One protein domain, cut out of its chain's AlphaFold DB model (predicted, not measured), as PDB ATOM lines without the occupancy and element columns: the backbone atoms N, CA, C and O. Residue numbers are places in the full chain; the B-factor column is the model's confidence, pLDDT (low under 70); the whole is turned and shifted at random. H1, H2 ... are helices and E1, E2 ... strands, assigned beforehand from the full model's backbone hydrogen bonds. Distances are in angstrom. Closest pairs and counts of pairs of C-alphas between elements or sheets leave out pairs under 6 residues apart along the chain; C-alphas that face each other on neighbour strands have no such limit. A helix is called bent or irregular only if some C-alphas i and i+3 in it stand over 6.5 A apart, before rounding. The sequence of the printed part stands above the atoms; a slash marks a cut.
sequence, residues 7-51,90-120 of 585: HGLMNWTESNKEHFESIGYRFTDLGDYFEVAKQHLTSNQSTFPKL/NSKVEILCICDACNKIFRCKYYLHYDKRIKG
ATOM      1  N   HIS A   7     -34.457  36.505 -42.447       92.50
ATOM      2  CA  HIS A   7     -34.195  36.121 -41.064       92.50
ATOM      3  C   HIS A   7     -33.851  37.342 -40.206       92.50
ATOM      4  O   HIS A   7     -33.413  38.362 -40.721       92.50
ATOM      5  N   GLY A   8     -34.055  37.256 -38.900       92.25
ATOM      6  CA  GLY A   8     -33.556  38.207 -37.913       92.25
ATOM      7  C   GLY A   8     -32.443  37.566 -37.098       92.25
ATOM      8  O   GLY A   8     -32.324  36.339 -37.065       92.25
ATOM      9  N   LEU A   9     -31.639  38.391 -36.440       91.50
ATOM     10  CA  LEU A   9     -30.642  37.931 -35.478       91.50
ATOM     11  C   LEU A   9     -31.203  38.099 -34.068       91.50
ATOM     12  O   LEU A   9     -31.689  39.173 -33.712       91.50
ATOM     13  N   MET A  10     -31.148  37.035 -33.275       90.75
ATOM     14  CA  MET A  10     -31.597  37.039 -31.885       90.75
ATOM     15  C   MET A  10     -30.494  36.557 -30.960       90.75
ATOM     16  O   MET A  10     -29.763  35.644 -31.324       90.75
ATOM     17  N   ASN A  11     -30.424  37.138 -29.760       90.81
ATOM     18  CA  ASN A  11     -29.593  36.607 -28.684       90.81
ATOM     19  C   ASN A  11     -30.180  35.294 -28.176       90.81
ATOM     20  O   ASN A  11     -31.376  35.219 -27.893       90.81
ATOM     21  N   TRP A  12     -29.340  34.285 -28.019       87.75
ATOM     22  CA  TRP A  12     -29.654  33.025 -27.380       87.75
ATOM     23  C   TRP A  12     -29.539  33.206 -25.864       87.75
ATOM     24  O   TRP A  12     -28.448  33.196 -25.302       87.75
ATOM     25  N   THR A  13     -30.667  33.409 -25.190       90.31
ATOM     26  CA  THR A  13     -30.726  33.595 -23.734       90.31
ATOM     27  C   THR A  13     -31.332  32.363 -23.079       90.31
ATOM     28  O   THR A  13     -32.105  31.634 -23.701       90.31
ATOM     29  N   GLU A  14     -31.057  32.133 -21.792       86.94
ATOM     30  CA  GLU A  14     -31.717  31.049 -21.046       86.94
ATOM     31  C   GLU A  14     -33.248  31.147 -21.125       86.94
ATOM     32  O   GLU A  14     -33.930  30.136 -21.267       86.94
ATOM     33  N   SER A  15     -33.781  32.373 -21.134       89.38
ATOM     34  CA  SER A  15     -35.219  32.646 -21.186       89.38
ATOM     35  C   SER A  15     -35.895  32.320 -22.521       89.38
ATOM     36  O   SER A  15     -37.107  32.117 -22.534       89.38
ATOM     37  N   ASN A  16     -35.168  32.281 -23.644       89.81
ATOM     38  CA  ASN A  16     -35.758  32.015 -24.963       89.81
ATOM     39  C   ASN A  16     -35.300  30.691 -25.594       89.81
ATOM     40  O   ASN A  16     -35.950  30.199 -26.521       89.81
ATOM     41  N   LYS A  17     -34.235  30.090 -25.052       87.88
ATOM     42  CA  LYS A  17     -33.645  28.831 -25.506       87.88
ATOM     43  C   LYS A  17     -34.686  27.729 -25.679       87.88
ATOM     44  O   LYS A  17     -34.817  27.178 -26.771       87.88
ATOM     45  N   GLU A  18     -35.451  27.440 -24.629       88.12
ATOM     46  CA  GLU A  18     -36.424  26.341 -24.638       88.12
ATOM     47  C   GLU A  18     -37.484  26.536 -25.733       88.12
ATOM     48  O   GLU A  18     -37.818  25.604 -26.470       88.12
ATOM     49  N   HIS A  19     -37.957  27.772 -25.913       91.38
ATOM     50  CA  HIS A  19     -38.922  28.104 -26.953       91.38
ATOM     51  C   HIS A  19     -38.363  27.841 -28.358       91.38
ATOM     52  O   HIS A  19     -38.986  27.116 -29.139       91.38
ATOM     53  N   PHE A  20     -37.183  28.377 -28.683       90.94
ATOM     54  CA  PHE A  20     -36.604  28.252 -30.023       90.94
ATOM     55  C   PHE A  20     -36.141  26.823 -30.345       90.94
ATOM     56  O   PHE A  20     -36.329  26.359 -31.477       90.94
ATOM     57  N   GLU A  21     -35.648  26.076 -29.354       90.31
ATOM     58  CA  GLU A  21     -35.382  24.639 -29.490       90.31
ATOM     59  C   GLU A  21     -36.673  23.851 -29.763       90.31
ATOM     60  O   GLU A  21     -36.703  22.980 -30.642       90.31
ATOM     61  N   SER A  22     -37.781  24.192 -29.090       87.44
ATOM     62  CA  SER A  22     -39.069  23.508 -29.275       87.44
ATOM     63  C   SER A  22     -39.613  23.620 -30.709       87.44
ATOM     64  O   SER A  22     -40.245  22.677 -31.210       87.44
ATOM     65  N   ILE A  23     -39.311  24.722 -31.407       89.19
ATOM     66  CA  ILE A  23     -39.705  24.982 -32.804       89.19
ATOM     67  C   ILE A  23     -38.605  24.646 -33.828       89.19
ATOM     68  O   ILE A  23     -38.798  24.840 -35.030       89.19
ATOM     69  N   GLY A  24     -37.499  24.039 -33.383       88.50
ATOM     70  CA  GLY A  24     -36.514  23.378 -34.244       88.50
ATOM     71  C   GLY A  24     -35.263  24.186 -34.588       88.50
ATOM     72  O   GLY A  24     -34.468  23.714 -35.407       88.50
ATOM     73  N   TYR A  25     -35.055  25.358 -33.983       90.62
ATOM     74  CA  TYR A  25     -33.767  26.046 -34.073       90.62
ATOM     75  C   TYR A  25     -32.710  25.312 -33.249       90.62
ATOM     76  O   TYR A  25     -33.015  24.578 -32.310       90.62
ATOM     77  N   ARG A  26     -31.449  25.484 -33.637       84.06
ATOM     78  CA  ARG A  26     -30.293  24.935 -32.932       84.06
ATOM     79  C   ARG A  26     -29.320  26.065 -32.663       84.06
ATOM     80  O   ARG A  26     -29.220  26.967 -33.493       84.06
ATOM     81  N   PHE A  27     -28.597  25.959 -31.555       75.81
ATOM     82  CA  PHE A  27     -27.460  26.823 -31.281       75.81
ATOM     83  C   PHE A  27     -26.478  26.765 -32.462       75.81
ATOM     84  O   PHE A  27     -26.185  25.683 -32.981       75.81
ATOM     85  N   THR A  28     -26.049  27.932 -32.931       69.56
ATOM     86  CA  THR A  28     -25.125  28.089 -34.059       69.56
ATOM     87  C   THR A  28     -23.801  28.643 -33.569       69.56
ATOM     88  O   THR A  28     -23.774  29.364 -32.583       69.56
ATOM     89  N   ASP A  29     -22.722  28.414 -34.314       57.75
ATOM     90  CA  ASP A  29     -21.374  28.909 -33.983       57.75
ATOM     91  C   ASP A  29     -21.219  30.445 -34.116       57.75
ATOM     92  O   ASP A  29     -20.112  30.973 -34.054       57.75
ATOM     93  N   LEU A  30     -22.319  31.185 -34.296       62.22
ATOM     94  CA  LEU A  30     -22.373  32.649 -34.413       62.22
ATOM     95  C   LEU A  30     -22.280  33.364 -33.044       62.22
ATOM     96  O   LEU A  30     -22.700  34.513 -32.907       62.22
ATOM     97  N   GLY A  31     -21.728  32.694 -32.028       72.31
ATOM     98  CA  GLY A  31     -21.651  33.194 -30.655       72.31
ATOM     99  C   GLY A  31     -23.019  33.224 -29.974       72.31
ATOM    100  O   GLY A  31     -23.821  32.309 -30.143       72.31
ATOM    101  N   ASP A  32     -23.298  34.290 -29.223       79.31
ATOM    102  CA  ASP A  32     -24.574  34.458 -28.514       79.31
ATOM    103  C   ASP A  32     -25.755  34.743 -29.453       79.31
ATOM    104  O   ASP A  32     -26.876  34.862 -28.977       79.31
ATOM    105  N   TYR A  33     -25.549  34.850 -30.770       84.62
ATOM    106  CA  TYR A  33     -26.601  35.164 -31.735       84.62
ATOM    107  C   TYR A  33     -26.965  33.963 -32.612       84.62
ATOM    108  O   TYR A  33     -26.129  33.122 -32.940       84.62
ATOM    109  N   PHE A  34     -28.217  33.908 -33.064       88.00
ATOM    110  CA  PHE A  34     -28.677  32.932 -34.051       88.00
ATOM    111  C   PHE A  34     -29.700  33.530 -35.017       88.00
ATOM    112  O   PHE A  34     -30.372  34.524 -34.727       88.00
ATOM    113  N   GLU A  35     -29.809  32.907 -36.190       90.94
ATOM    114  CA  GLU A  35     -30.733  33.320 -37.240       90.94
ATOM    115  C   GLU A  35     -32.134  32.736 -37.013       90.94
ATOM    116  O   GLU A  35     -32.323  31.516 -36.966       90.94
ATOM    117  N   VAL A  36     -33.133  33.611 -36.951       91.62
ATOM    118  CA  VAL A  36     -34.546  33.262 -36.781       91.62
ATOM    119  C   VAL A  36     -35.314  33.663 -38.029       91.62
ATOM    120  O   VAL A  36     -35.261  34.815 -38.445       91.62
ATOM    121  N   ALA A  37     -36.044  32.734 -38.643       92.69
ATOM    122  CA  ALA A  37     -36.901  33.027 -39.788       92.69
ATOM    123  C   ALA A  37     -37.867  34.173 -39.459       92.69
ATOM    124  O   ALA A  37     -38.463  34.185 -38.384       92.69
ATOM    125  N   LYS A  38     -38.061  35.103 -40.401       93.69
ATOM    126  CA  LYS A  38     -38.916  36.289 -40.228       93.69
ATOM    127  C   LYS A  38     -40.303  35.973 -39.656       93.69
ATOM    128  O   LYS A  38     -40.827  36.735 -38.856       93.69
ATOM    129  N   GLN A  39     -40.884  34.840 -40.039       90.50
ATOM    130  CA  GLN A  39     -42.195  34.372 -39.581       90.50
ATOM    131  C   GLN A  39     -42.246  34.042 -38.080       90.50
ATOM    132  O   GLN A  39     -43.331  33.937 -37.522       90.50
ATOM    133  N   HIS A  40     -41.092  33.839 -37.441       92.00
ATOM    134  CA  HIS A  40     -40.956  33.533 -36.015       92.00
ATOM    135  C   HIS A  40     -40.433  34.729 -35.204       92.00
ATOM    136  O   HIS A  40     -40.176  34.585 -34.013       92.00
ATOM    137  N   LEU A  41     -40.264  35.897 -35.833       90.19
ATOM    138  CA  LEU A  41     -39.894  37.138 -35.157       90.19
ATOM    139  C   LEU A  41     -41.134  37.904 -34.682       90.19
ATOM    140  O   LEU A  41     -42.222  37.794 -35.245       90.19
ATOM    141  N   THR A  42     -40.936  38.749 -33.676       89.19
ATOM    142  CA  THR A  42     -41.906  39.778 -33.278       89.19
ATOM    143  C   THR A  42     -41.893  40.948 -34.271       89.19
ATOM    144  O   THR A  42     -40.885  41.202 -34.931       89.19
ATOM    145  N   SER A  43     -43.003  41.689 -34.379       84.00
ATOM    146  CA  SER A  43     -43.239  42.716 -35.416       84.00
ATOM    147  C   SER A  43     -42.220  43.863 -35.473       84.00
ATOM    148  O   SER A  43     -42.209  44.602 -36.453       84.00
ATOM    149  N   ASN A  44     -41.365  44.008 -34.458       87.62
ATOM    150  CA  ASN A  44     -40.435  45.132 -34.315       87.62
ATOM    151  C   ASN A  44     -38.962  44.736 -34.522       87.62
ATOM    152  O   ASN A  44     -38.071  45.556 -34.312       87.62
ATOM    153  N   GLN A  45     -38.678  43.486 -34.896       89.44
ATOM    154  CA  GLN A  45     -37.304  43.018 -35.086       89.44
ATOM    155  C   GLN A  45     -36.811  43.275 -36.511       89.44
ATOM    156  O   GLN A  45     -37.535  43.088 -37.488       89.44
ATOM    157  N   SER A  46     -35.545  43.687 -36.624       91.50
ATOM    158  CA  SER A  46     -34.887  43.876 -37.918       91.50
ATOM    159  C   SER A  46     -34.739  42.543 -38.652       91.50
ATOM    160  O   SER A  46     -34.396  41.525 -38.048       91.50
ATOM    161  N   THR A  47     -34.982  42.560 -39.962       93.31
ATOM    162  CA  THR A  47     -34.869  41.387 -40.837       93.31
ATOM    163  C   THR A  47     -33.853  41.628 -41.940       93.31
ATOM    164  O   THR A  47     -33.820  42.708 -42.525       93.31
ATOM    165  N   PHE A  48     -33.102  40.589 -42.276       93.38
ATOM    166  CA  PHE A  48     -32.076  40.563 -43.302       93.38
ATOM    167  C   PHE A  48     -32.386  39.457 -44.323       93.38
ATOM    168  O   PHE A  48     -32.859  38.380 -43.933       93.38
ATOM    169  N   PRO A  49     -32.082  39.670 -45.615       93.81
ATOM    170  CA  PRO A  49     -32.178  38.616 -46.616       93.81
ATOM    171  C   PRO A  49     -31.333  37.405 -46.209       93.81
ATOM    172  O   PRO A  49     -30.159  37.537 -45.856       93.81
ATOM    173  N   LYS A  50     -31.912  36.204 -46.257       94.00
ATOM    174  CA  LYS A  50     -31.164  34.967 -46.033       94.00
ATOM    175  C   LYS A  50     -30.458  34.580 -47.327       94.00
ATOM    176  O   LYS A  50     -31.114  34.287 -48.322       94.00
ATOM    177  N   LEU A  51     -29.131  34.534 -47.296       95.38
ATOM    178  CA  LEU A  51     -28.311  34.100 -48.425       95.38
ATOM    179  C   LEU A  51     -27.718  32.713 -48.165       95.38
ATOM    180  O   LEU A  51     -27.475  32.332 -47.017       95.38
ATOM    181  N   ASN A  90     -32.071  22.290 -59.762       94.25
ATOM    182  CA  ASN A  90     -31.384  21.044 -59.413       94.25
ATOM    183  C   ASN A  90     -30.339  21.216 -58.291       94.25
ATOM    184  O   ASN A  90     -29.574  20.287 -58.015       94.25
ATOM    185  N   SER A  91     -30.295  22.385 -57.647       95.00
ATOM    186  CA  SER A  91     -29.325  22.706 -56.607       95.00
ATOM    187  C   SER A  91     -29.461  21.782 -55.396       95.00
ATOM    188  O   SER A  91     -30.553  21.545 -54.870       95.00
ATOM    189  N   LYS A  92     -28.319  21.262 -54.934       95.69
ATOM    190  CA  LYS A  92     -28.210  20.418 -53.734       95.69
ATOM    191  C   LYS A  92     -27.941  21.219 -52.458       95.69
ATOM    192  O   LYS A  92     -27.779  20.594 -51.414       95.69
ATOM    193  N   VAL A  93     -27.887  22.549 -52.551       96.38
ATOM    194  CA  VAL A  93     -27.713  23.448 -51.403       96.38
ATOM    195  C   VAL A  93     -28.812  23.174 -50.378       96.38
ATOM    196  O   VAL A  93     -29.985  23.028 -50.739       96.38
ATOM    197  N   GLU A  94     -28.424  23.055 -49.110       95.50
ATOM    198  CA  GLU A  94     -29.367  22.920 -48.006       95.50
ATOM    199  C   GLU A  94     -29.958  24.282 -47.661       95.50
ATOM    200  O   GLU A  94     -29.237  25.231 -47.365       95.50
ATOM    201  N   ILE A  95     -31.283  24.358 -47.704       95.00
ATOM    202  CA  ILE A  95     -32.070  25.548 -47.406       95.00
ATOM    203  C   ILE A  95     -32.910  25.343 -46.152       95.00
ATOM    204  O   ILE A  95     -33.281  24.217 -45.808       95.00
ATOM    205  N   LEU A  96     -33.222  26.447 -45.484       94.38
ATOM    206  CA  LEU A  96     -34.106  26.487 -44.332       94.38
ATOM    207  C   LEU A  96     -35.562  26.622 -44.792       94.38
ATOM    208  O   LEU A  96     -35.902  27.527 -45.561       94.38
ATOM    209  N   CYS A  97     -36.414  25.727 -44.301       94.12
ATOM    210  CA  CYS A  97     -37.846  25.727 -44.559       94.12
ATOM    211  C   CYS A  97     -38.653  25.728 -43.255       94.12
ATOM    212  O   CYS A  97     -38.209  25.197 -42.238       94.12
ATOM    213  N   ILE A  98     -39.869  26.264 -43.313       91.56
ATOM    214  CA  ILE A  98     -40.904  26.154 -42.282       91.56
ATOM    215  C   ILE A  98     -41.867  25.043 -42.694       91.56
ATOM    216  O   ILE A  98     -42.321  24.984 -43.836       91.56
ATOM    217  N   CYS A  99     -42.157  24.134 -41.767       88.00
ATOM    218  CA  CYS A  99     -43.132  23.072 -41.973       88.00
ATOM    219  C   CYS A  99     -44.549  23.654 -41.995       88.00
ATOM    220  O   CYS A  99     -45.027  24.118 -40.966       88.00
ATOM    221  N   ASP A 100     -45.256  23.524 -43.115       84.06
ATOM    222  CA  ASP A 100     -46.644  23.969 -43.277       84.06
ATOM    223  C   ASP A 100     -47.613  23.269 -42.291       84.06
ATOM    224  O   ASP A 100     -48.719  23.749 -42.075       84.06
ATOM    225  N   ALA A 101     -47.222  22.132 -41.692       79.19
ATOM    226  CA  ALA A 101     -48.069  21.359 -40.774       79.19
ATOM    227  C   ALA A 101     -47.844  21.665 -39.282       79.19
ATOM    228  O   ALA A 101     -48.802  21.726 -38.522       79.19
ATOM    229  N   CYS A 102     -46.591  21.804 -38.836       81.06
ATOM    230  CA  CYS A 102     -46.266  22.007 -37.412       81.06
ATOM    231  C   CYS A 102     -45.543  23.318 -37.119       81.06
ATOM    232  O   CYS A 102     -45.125  23.535 -35.986       81.06
ATOM    233  N   ASN A 103     -45.343  24.149 -38.142       86.31
ATOM    234  CA  ASN A 103     -44.649  25.428 -38.075       86.31
ATOM    235  C   ASN A 103     -43.202  25.358 -37.544       86.31
ATOM    236  O   ASN A 103     -42.612  26.367 -37.183       86.31
ATOM    237  N   LYS A 104     -42.599  24.164 -37.495       90.31
ATOM    238  CA  LYS A 104     -41.198  23.996 -37.088       90.31
ATOM    239  C   LYS A 104     -40.252  24.234 -38.253       90.31
ATOM    240  O   LYS A 104     -40.555  23.869 -39.392       90.31
ATOM    241  N   ILE A 105     -39.078  24.762 -37.939       92.81
ATOM    242  CA  ILE A 105     -37.984  24.917 -38.891       92.81
ATOM    243  C   ILE A 105     -37.330  23.562 -39.172       92.81
ATOM    244  O   ILE A 105     -37.126  22.744 -38.274       92.81
ATOM    245  N   PHE A 106     -36.989  23.316 -40.434       93.56
ATOM    246  CA  PHE A 106     -36.197  22.166 -40.856       93.56
ATOM    247  C   PHE A 106     -35.329  22.518 -42.067       93.56
ATOM    248  O   PHE A 106     -35.602  23.476 -42.788       93.56
ATOM    249  N   ARG A 107     -34.267  21.742 -42.302       93.31
ATOM    250  CA  ARG A 107     -33.404  21.892 -43.481       93.31
ATOM    251  C   ARG A 107     -33.787  20.879 -44.552       93.31
ATOM    252  O   ARG A 107     -34.096  19.730 -44.238       93.31
ATOM    253  N   CYS A 108     -33.760  21.283 -45.816       93.38
ATOM    254  CA  CYS A 108     -33.910  20.361 -46.940       93.38
ATOM    255  C   CYS A 108     -33.087  20.819 -48.149       93.38
ATOM    256  O   CYS A 108     -32.676  21.971 -48.231       93.38
ATOM    257  N   LYS A 109     -32.827  19.923 -49.104       96.19
ATOM    258  CA  LYS A 109     -32.122  20.295 -50.340       96.19
ATOM    259  C   LYS A 109     -33.047  21.103 -51.246       96.19
ATOM    260  O   LYS A 109     -34.183  20.681 -51.470       96.19
ATOM    261  N   TYR A 110     -32.547  22.196 -51.824       96.56
ATOM    262  CA  TYR A 110     -33.348  23.108 -52.648       96.56
ATOM    263  C   TYR A 110     -34.124  22.403 -53.768       96.56
ATOM    264  O   TYR A 110     -35.313  22.655 -53.939       96.56
ATOM    265  N   TYR A 111     -33.512  21.449 -54.480       95.94
ATOM    266  CA  TYR A 111     -34.212  20.731 -55.553       95.94
ATOM    267  C   TYR A 111     -35.464  19.968 -55.081       95.94
ATOM    268  O   TYR A 111     -36.416  19.815 -55.845       95.94
ATOM    269  N   LEU A 112     -35.489  19.487 -53.829       93.31
ATOM    270  CA  LEU A 112     -36.674  18.835 -53.260       93.31
ATOM    271  C   LEU A 112     -37.780  19.854 -53.004       93.31
ATOM    272  O   LEU A 112     -38.949  19.554 -53.251       93.31
ATOM    273  N   HIS A 113     -37.403  21.041 -52.531       94.38
ATOM    274  CA  HIS A 113     -38.332  22.142 -52.331       94.38
ATOM    275  C   HIS A 113     -38.942  22.617 -53.647       94.38
ATOM    276  O   HIS A 113     -40.161  22.701 -53.789       94.38
ATOM    277  N   TYR A 114     -38.088  22.846 -54.642       94.69
ATOM    278  CA  TYR A 114     -38.498  23.250 -55.978       94.69
ATOM    279  C   TYR A 114     -39.479  22.243 -56.607       94.69
ATOM    280  O   TYR A 114     -40.546  22.629 -57.091       94.69
ATOM    281  N   ASP A 115     -39.181  20.940 -56.526       92.00
ATOM    282  CA  ASP A 115     -40.054  19.874 -57.034       92.00
ATOM    283  C   ASP A 115     -41.424  19.839 -56.332       92.00
ATOM    284  O   ASP A 115     -42.461  19.694 -56.986       92.00
ATOM    285  N   LYS A 116     -41.459  20.008 -55.002       90.12
ATOM    286  CA  LYS A 116     -42.715  20.087 -54.236       90.12
ATOM    287  C   LYS A 116     -43.526  21.320 -54.608       90.12
ATOM    288  O   LYS A 116     -44.729  21.190 -54.837       90.12
ATOM    289  N   ARG A 117     -42.871  22.477 -54.735       90.12
ATOM    290  CA  ARG A 117     -43.496  23.745 -55.131       90.12
ATOM    291  C   ARG A 117     -44.145  23.640 -56.509       90.12
ATOM    292  O   ARG A 117     -45.316  23.981 -56.635       90.12
ATOM    293  N   ILE A 118     -43.443  23.101 -57.511       90.75
ATOM    294  CA  ILE A 118     -44.011  22.862 -58.854       90.75
ATOM    295  C   ILE A 118     -45.239  21.949 -58.791       90.75
ATOM    296  O   ILE A 118     -46.198  22.129 -59.537       90.75
ATOM    297  N   LYS A 119     -45.220  20.957 -57.900       85.88
ATOM    298  CA  LYS A 119     -46.318  20.000 -57.724       85.88
ATOM    299  C   LYS A 119     -47.446  20.516 -56.825       85.88
ATOM    300  O   LYS A 119     -48.381  19.752 -56.588       85.88
ATOM    301  N   GLY A 120     -47.356  21.742 -56.302       86.50
ATOM    302  CA  GLY A 120     -48.324  22.296 -55.350       86.50
ATOM    303  C   GLY A 120     -48.429  21.487 -54.052       86.50
ATOM    304  O   GLY A 120     -49.502  21.413 -53.461       86.50
TER     305      GLY A 120
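AT A GLANCE: This is residues 7 to 51 and 90 to 120 of the 585 residues of an uncharacterized protein of Bacillus benzoevorans (UniProt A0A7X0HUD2). Two small lobes stand end to end: one is the antiparallel hairpin of E3 and E4 with helix H2 following at its far end, the other the antiparallel pair E1 and E2 with helix H1. The outline is elongated, 40 by 24 by 22 A. The printed part has 76 residues with two named helices and four named strands, in the order E1, H1, E2, E3, E4, H2, and its class is mixed, helices and strands. It is only just compact, close to loose, with a radius of gyration of the C-alphas of 13.6 A.

IN THESE COORDINATES: Begin at E3, residues 94 to 98, and E4, residues 105 to 109, which is 13.7 A long. H2, residues 110 to 118, runs 12.3 A to C-alpha 118 at (-44.011, 22.862, -58.854). Find C-alpha 7 at (-34.195, 36.121, -41.064), where E1, residues 7 to 11, begins. H1, residues 14 to 22, is 13.4 A long and irregular: C-alphas 15 and 18 are 7.3 A apart. E2 is residues 33 to 37.

HOW THE PARTS SIT: Look across the hairpin of E3 and E4, antiparallel at 143 degrees: N 95 and O 108 are within hydrogen-bond range at 2.8 A. The closest C-alphas of E3 and H2 are those of Ile 95 and Tyr 110, 5.9 A apart. E1 and E2 are antiparallel at 145 degrees, with N 10 and O 34 at 3.0 A. E2 and E4 are only just apart, the closest C-alphas 8.2 A from each other. H1 and H2 are apart. In H2 every O i to N i+4 pair is within hydrogen-bond range; in H1, 3 of 5 are.

THE WHOLE: The C-alphas farthest apart, of Glu 14 and Lys 119, are 41.0 A apart. Residues 52 to 89 are not printed; C-alphas 51 and 90 stand 17.3 A apart across the cut. Of the links printed whole, none is long. Residues 28 to 30 have pLDDT under 70.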